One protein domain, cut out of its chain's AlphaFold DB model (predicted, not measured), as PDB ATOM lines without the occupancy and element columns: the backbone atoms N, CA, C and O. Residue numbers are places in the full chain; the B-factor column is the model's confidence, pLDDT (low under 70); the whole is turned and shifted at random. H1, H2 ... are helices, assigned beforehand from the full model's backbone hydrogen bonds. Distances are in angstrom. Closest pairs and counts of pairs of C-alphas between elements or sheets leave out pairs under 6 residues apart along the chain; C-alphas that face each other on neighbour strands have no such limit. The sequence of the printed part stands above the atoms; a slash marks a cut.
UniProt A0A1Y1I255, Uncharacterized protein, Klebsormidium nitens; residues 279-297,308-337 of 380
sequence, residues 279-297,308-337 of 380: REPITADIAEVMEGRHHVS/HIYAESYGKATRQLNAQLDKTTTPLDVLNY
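This is residues 279 to 297 and 308 to 337 of the 380 residues of an uncharacterized protein of Klebsormidium nitens (UniProt A0A1Y1I255). Three short helices stand in a loose row, H1 toward one end, H2 in the middle and H3 toward the other end, with loops between; residues 323 to 329 stick out. The printed part has 49 residues, 20 of them, under half, in the named helices; the class is all helix, with no named strand. It is loose, with a radius of gyration of the C-alphas of 13.1 A, and spans 39 by 24 by 13 A.

H1, residues 284 to 290, begins at C-alpha (-22.069, 41.497, 32.527) and is 9.9 A long. H2, residues 314 to 322, is 12.1 A long. H3, residues 332 to 335, is 5.0 A long and ends at C-alpha (-24.081, 60.592, 51.660).

H1 and H2 only just touch, with 3 pairs of C-alphas within 8 A; the closest C-alphas are those of Asp 285 and Gly 315, 7.0 A apart. They run opposite ways at a steep tilt of 68 degrees, only just short of about perpendicular. H3 is apart from both. Every O i to N i+4 pair is within hydrogen-bond range in H1 and H2; H3 is too short for such a pair.

Residues 298 to 307 are not printed, and C-alphas 297 and 308 are 24.1 A apart across the cut. H2 to H3 is a short link. pLDDT is under 70 at residues 308 to 311, 321, 325 and 337.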
ATOM      1  N   ARG A 279     -17.754  41.987  17.616       77.31
ATOM      2  CA  ARG A 279     -18.527  42.759  18.588       77.31
ATOM      3  C   ARG A 279     -17.684  42.948  19.836       77.31
ATOM      4  O   ARG A 279     -16.868  42.089  20.173       77.31
ATOM      5  N   GLU A 280     -17.891  44.075  20.505       79.56
ATOM      6  CA  GLU A 280     -17.399  44.243  21.867       79.56
ATOM      7  C   GLU A 280     -17.971  43.118  22.742       79.56
ATOM      8  O   GLU A 280     -19.116  42.692  22.524       79.56
ATOM      9  N   PRO A 281     -17.183  42.594  23.695       82.88
ATOM     10  CA  PRO A 281     -17.668  41.563  24.591       82.88
ATOM     11  C   PRO A 281     -18.851  42.138  25.361       82.88
ATOM     12  O   PRO A 281     -18.793  43.251  25.888       82.88
ATOM     13  N   ILE A 282     -19.946  41.382  25.408       80.19
ATOM     14  CA  ILE A 282     -21.107  41.764  26.204       80.19
ATOM     15  C   ILE A 282     -20.634  41.812  27.656       80.19
ATOM     16  O   ILE A 282     -20.334  40.782  28.259       80.19
ATOM     17  N   THR A 283     -20.523  43.019  28.206       83.75
ATOM     18  CA  THR A 283     -20.218  43.195  29.623       83.75
ATOM     19  C   THR A 283     -21.360  42.603  30.446       83.75
ATOM     20  O   THR A 283     -22.512  42.599  30.002       83.75
ATOM     21  N   ALA A 284     -21.061  42.099  31.646       78.88
ATOM     22  CA  ALA A 284     -22.069  41.497  32.527       78.88
ATOM     23  C   ALA A 284     -23.296  42.412  32.726       78.88
ATOM     24  O   ALA A 284     -24.427  41.939  32.780       78.88
ATOM     25  N   ASP A 285     -23.072  43.728  32.727       74.19
ATOM     26  CA  ASP A 285     -24.099  44.768  32.800       74.19
ATOM     27  C   ASP A 285     -25.077  44.720  31.619       74.19
ATOM     28  O   ASP A 285     -26.288  44.815  31.806       74.19
ATOM     29  N   ILE A 286     -24.563  44.572  30.398       78.50
ATOM     30  CA  ILE A 286     -25.385  44.519  29.184       78.50
ATOM     31  C   ILE A 286     -26.156  43.198  29.131       78.50
ATOM     32  O   ILE A 286     -27.326  43.201  28.752       78.50
ATOM     33  N   ALA A 287     -25.539  42.089  29.551       84.06
ATOM     34  CA  ALA A 287     -26.211  40.792  29.635       84.06
ATOM     35  C   ALA A 287     -27.413  40.844  30.595       84.06
ATOM     36  O   ALA A 287     -28.512  40.438  30.231       84.06
ATOM     37  N   GLU A 288     -27.241  41.447  31.774       81.00
ATOM     38  CA  GLU A 288     -28.304  41.607  32.773       81.00
ATOM     39  C   GLU A 288     -29.453  42.507  32.282       81.00
ATOM     40  O   GLU A 288     -30.632  42.259  32.571       81.00
ATOM     41  N   VAL A 289     -29.128  43.551  31.509       81.12
ATOM     42  CA  VAL A 289     -30.134  44.396  30.851       81.12
ATOM     43  C   VAL A 289     -30.908  43.600  29.805       81.12
ATOM     44  O   VAL A 289     -32.136  43.676  29.789       81.12
ATOM     45  N   MET A 290     -30.218  42.807  28.979       79.06
ATOM     46  CA  MET A 290     -30.857  41.964  27.963       79.06
ATOM     47  C   MET A 290     -31.763  40.886  28.564       79.06
ATOM     48  O   MET A 290     -32.797  40.569  27.985       79.06
ATOM     49  N   GLU A 291     -31.417  40.358  29.733       85.94
ATOM     50  CA  GLU A 291     -32.223  39.362  30.444       85.94
ATOM     51  C   GLU A 291     -33.338  39.981  31.302       85.94
ATOM     52  O   GLU A 291     -34.111  39.255  31.924       85.94
ATOM     53  N   GLY A 292     -33.423  41.313  31.387       81.44
ATOM     54  CA  GLY A 292     -34.448  42.005  32.174       81.44
ATOM     55  C   GLY A 292     -34.301  41.858  33.696       81.44
ATOM     56  O   GLY A 292     -35.178  42.301  34.435       81.44
ATOM     57  N   ARG A 293     -33.189  41.290  34.187       79.19
ATOM     58  CA  ARG A 293     -32.951  41.019  35.621       79.19
ATOM     59  C   ARG A 293     -32.786  42.279  36.480       79.19
ATOM     60  O   ARG A 293     -32.915  42.216  37.697       79.19
ATOM     61  N   HIS A 294     -32.572  43.430  35.848       76.56
ATOM     62  CA  HIS A 294     -32.478  44.733  36.509       76.56
ATOM     63  C   HIS A 294     -33.830  45.271  37.024       76.56
ATOM     64  O   HIS A 294     -33.856  46.242  37.785       76.56
ATOM     65  N   HIS A 295     -34.957  44.674  36.621       74.38
ATOM     66  CA  HIS A 295     -36.277  45.044  37.126       74.38
ATOM     67  C   HIS A 295     -36.595  44.304  38.428       74.38
ATOM     68  O   HIS A 295     -36.952  43.128  38.430       74.38
ATOM     69  N   VAL A 296     -36.528  45.018  39.551       75.00
ATOM     70  CA  VAL A 296     -37.035  44.516  40.833       75.00
ATOM     71  C   VAL A 296     -38.557  44.688  40.850       75.00
ATOM     72  O   VAL A 296     -39.064  45.812  40.856       75.00
ATOM     73  N   SER A 297     -39.295  43.577  40.821       70.81
ATOM     74  CA  SER A 297     -40.762  43.592  40.914       70.81
ATOM     75  C   SER A 297     -41.209  44.281  42.209       70.81
ATOM     76  O   SER A 297     -40.708  43.965  43.285       70.81
ATOM     77  N   HIS A 308     -27.558  62.296  44.625       68.94
ATOM     78  CA  HIS A 308     -26.101  62.400  44.723       68.94
ATOM     79  C   HIS A 308     -25.355  61.503  43.722       68.94
ATOM     80  O   HIS A 308     -24.153  61.667  43.550       68.94
ATOM     81  N   ILE A 309     -26.057  60.609  43.015       65.38
ATOM     82  CA  ILE A 309     -25.464  59.694  42.032       65.38
ATOM     83  C   ILE A 309     -25.759  60.229  40.627       65.38
ATOM     84  O   ILE A 309     -26.851  60.045  40.086       65.38
ATOM     85  N   TYR A 310     -24.783  60.910  40.027       60.06
ATOM     86  CA  TYR A 310     -24.858  61.372  38.641       60.06
ATOM     87  C   TYR A 310     -24.043  60.441  37.730       60.06
ATOM     88  O   TYR A 310     -22.947  60.028  38.082       60.06
ATOM     89  N   ALA A 311     -24.570  60.146  36.536       64.50
ATOM     90  CA  ALA A 311     -23.916  59.378  35.463       64.50
ATOM     91  C   ALA A 311     -23.726  57.855  35.661       64.50
ATOM     92  O   ALA A 311     -23.113  57.214  34.806       64.50
ATOM     93  N   GLU A 312     -24.307  57.235  36.690       71.44
ATOM     94  CA  GLU A 312     -24.378  55.769  36.760       71.44
ATOM     95  C   GLU A 312     -25.588  55.208  35.998       71.44
ATOM     96  O   GLU A 312     -26.674  55.795  35.980       71.44
ATOM     97  N   SER A 313     -25.412  54.044  35.363       75.69
ATOM     98  CA  SER A 313     -26.532  53.323  34.758       75.69
ATOM     99  C   SER A 313     -27.475  52.813  35.848       75.69
ATOM    100  O   SER A 313     -27.044  52.443  36.941       75.69
ATOM    101  N   TYR A 314     -28.772  52.742  35.534       70.94
ATOM    102  CA  TYR A 314     -29.798  52.243  36.456       70.94
ATOM    103  C   TYR A 314     -29.409  50.893  37.086       70.94
ATOM    104  O   TYR A 314     -29.536  50.734  38.295       70.94
ATOM    105  N   GLY A 315     -28.835  49.978  36.294       75.75
ATOM    106  CA  GLY A 315     -28.370  48.666  36.761       75.75
ATOM    107  C   GLY A 315     -27.187  48.703  37.743       75.75
ATOM    108  O   GLY A 315     -27.070  47.838  38.609       75.75
ATOM    109  N   LYS A 316     -26.287  49.691  37.650       78.06
ATOM    110  CA  LYS A 316     -25.200  49.854  38.636       78.06
ATOM    111  C   LYS A 316     -25.738  50.371  39.966       78.06
ATOM    112  O   LYS A 316     -25.434  49.778  41.001       78.06
ATOM    113  N   ALA A 317     -26.610  51.376  39.915       74.06
ATOM    114  CA  ALA A 317     -27.254  51.925  41.101       74.06
ATOM    115  C   ALA A 317     -28.082  50.858  41.841       74.06
ATOM    116  O   ALA A 317     -27.948  50.699  43.052       74.06
ATOM    117  N   THR A 318     -28.888  50.062  41.127       71.69
ATOM    118  CA  THR A 318     -29.688  48.994  41.750       71.69
ATOM    119  C   THR A 318     -28.836  47.892  42.371       71.69
ATOM    120  O   THR A 318     -29.217  47.372  43.411       71.69
ATOM    121  N   ARG A 319     -27.668  47.543  41.808       74.25
ATOM    122  CA  ARG A 319     -26.773  46.531  42.406       74.25
ATOM    123  C   ARG A 319     -26.096  47.015  43.679       74.25
ATOM    124  O   ARG A 319     -26.058  46.269  44.656       74.25
ATOM    125  N   GLN A 320     -25.617  48.258  43.693       76.88
ATOM    126  CA  GLN A 320     -25.063  48.857  44.911       76.88
ATOM    127  C   GLN A 320     -26.113  48.908  46.030       76.88
ATOM    128  O   GLN A 320     -25.795  48.611  47.178       76.88
ATOM    129  N   LEU A 321     -27.367  49.212  45.688       68.62
ATOM    130  CA  LEU A 321     -28.475  49.251  46.645       68.62
ATOM    131  C   LEU A 321     -28.950  47.864  47.070       68.62
ATOM    132  O   LEU A 321     -29.231  47.661  48.245       68.62
ATOM    133  N   ASN A 322     -29.003  46.893  46.155       73.38
ATOM    134  CA  ASN A 322     -29.386  45.524  46.491       73.38
ATOM    135  C   ASN A 322     -28.387  44.891  47.468       73.38
ATOM    136  O   ASN A 322     -28.795  44.197  48.391       73.38
ATOM    137  N   ALA A 323     -27.093  45.195  47.332       76.56
ATOM    138  CA  ALA A 323     -26.076  44.796  48.306       76.56
ATOM    139  C   ALA A 323     -26.247  45.472  49.688       76.56
ATOM    140  O   ALA A 323     -25.567  45.109  50.648       76.56
ATOM    141  N   GLN A 324     -27.129  46.470  49.793       72.00
ATOM    142  CA  GLN A 324     -27.402  47.253  50.997       72.00
ATOM    143  C   GLN A 324     -28.840  47.087  51.516       72.00
ATOM    144  O   GLN A 324     -29.182  47.746  52.493       72.00
ATOM    145  N   LEU A 325     -29.663  46.206  50.926       68.69
ATOM    146  CA  LEU A 325     -31.065  45.983  51.325       68.69
ATOM    147  C   LEU A 325     -31.231  45.647  52.818       68.69
ATOM    148  O   LEU A 325     -32.222  46.046  53.423       68.69
ATOM    149  N   ASP A 326     -30.240  44.991  53.426       76.25
ATOM    150  CA  ASP A 326     -30.265  44.614  54.846       76.25
ATOM    151  C   ASP A 326     -29.849  45.754  55.795       76.25
ATOM    152  O   ASP A 326     -29.939  45.627  57.018       76.25
ATOM    153  N   LYS A 327     -29.373  46.886  55.261       74.94
ATOM    154  CA  LYS A 327     -28.906  48.031  56.049       74.94
ATOM    155  C   LYS A 327     -29.991  49.102  56.071       74.94
ATOM    156  O   LYS A 327     -30.294  49.734  55.068       74.94
ATOM    157  N   THR A 328     -30.536  49.366  57.255       73.25
ATOM    158  CA  THR A 328     -31.571  50.393  57.479       73.25
ATOM    159  C   THR A 328     -31.060  51.830  57.334       73.25
ATOM    160  O   THR A 328     -31.848  52.772  57.380       73.25
ATOM    161  N   THR A 329     -29.749  52.021  57.174       75.69
ATOM    162  CA  THR A 329     -29.101  53.333  57.114       75.69
ATOM    163  C   THR A 329     -28.279  53.475  55.840       75.69
ATOM    164  O   THR A 329     -27.557  52.562  55.438       75.69
ATOM    165  N   THR A 330     -28.392  54.640  55.198       72.50
ATOM    166  CA  THR A 330     -27.580  54.991  54.031       72.50
ATOM    167  C   THR A 330     -26.112  55.076  54.461       72.50
ATOM    168  O   THR A 330     -25.815  55.806  55.410       72.50
ATOM    169  N   PRO A 331     -25.184  54.347  53.815       72.88
ATOM    170  CA  PRO A 331     -23.779  54.417  54.182       72.88
ATOM    171  C   PRO A 331     -23.240  55.835  53.982       72.88
ATOM    172  O   PRO A 331     -23.591  56.525  53.022       72.88
ATOM    173  N   LEU A 332     -22.372  56.259  54.904       75.12
ATOM    174  CA  LEU A 332     -21.810  57.609  54.934       75.12
ATOM    175  C   LEU A 332     -21.068  57.959  53.632       75.12
ATOM    176  O   LEU A 332     -21.090  59.111  53.222       75.12
ATOM    177  N   ASP A 333     -20.502  56.967  52.943       70.94
ATOM    178  CA  ASP A 333     -19.807  57.136  51.660       70.94
ATOM    179  C   ASP A 333     -20.746  57.550  50.512       70.94
ATOM    180  O   ASP A 333     -20.339  58.273  49.609       70.94
ATOM    181  N   VAL A 334     -22.020  57.136  50.558       72.31
ATOM    182  CA  VAL A 334     -23.045  57.534  49.572       72.31
ATOM    183  C   VAL A 334     -23.601  58.920  49.901       72.31
ATOM    184  O   VAL A 334     -23.904  59.700  49.001       72.31
ATOM    185  N   LEU A 335     -23.709  59.250  51.192       70.75
ATOM    186  CA  LEU A 335     -24.081  60.592  51.660       70.75
ATOM    187  C   LEU A 335     -22.986  61.625  51.364       70.75
ATOM    188  O   LEU A 335     -23.289  62.754  50.987       70.75
ATOM    189  N   ASN A 336     -21.724  61.220  51.494       70.19
ATOM    190  CA  ASN A 336     -20.545  62.045  51.261       70.19
ATOM    191  C   ASN A 336     -19.907  61.751  49.903       70.19
ATOM    192  O   ASN A 336     -18.683  61.816  49.796       70.19
ATOM    193  N   TYR A 337     -20.708  61.419  48.883       66.56
ATOM    194  CA  TYR A 337     -20.195  61.188  47.536       66.56
ATOM    195  C   TYR A 337     -19.422  62.430  47.079       66.56
ATOM    196  O   TYR A 337     -20.002  63.465  46.732       66.56
TER     197      TYR A 337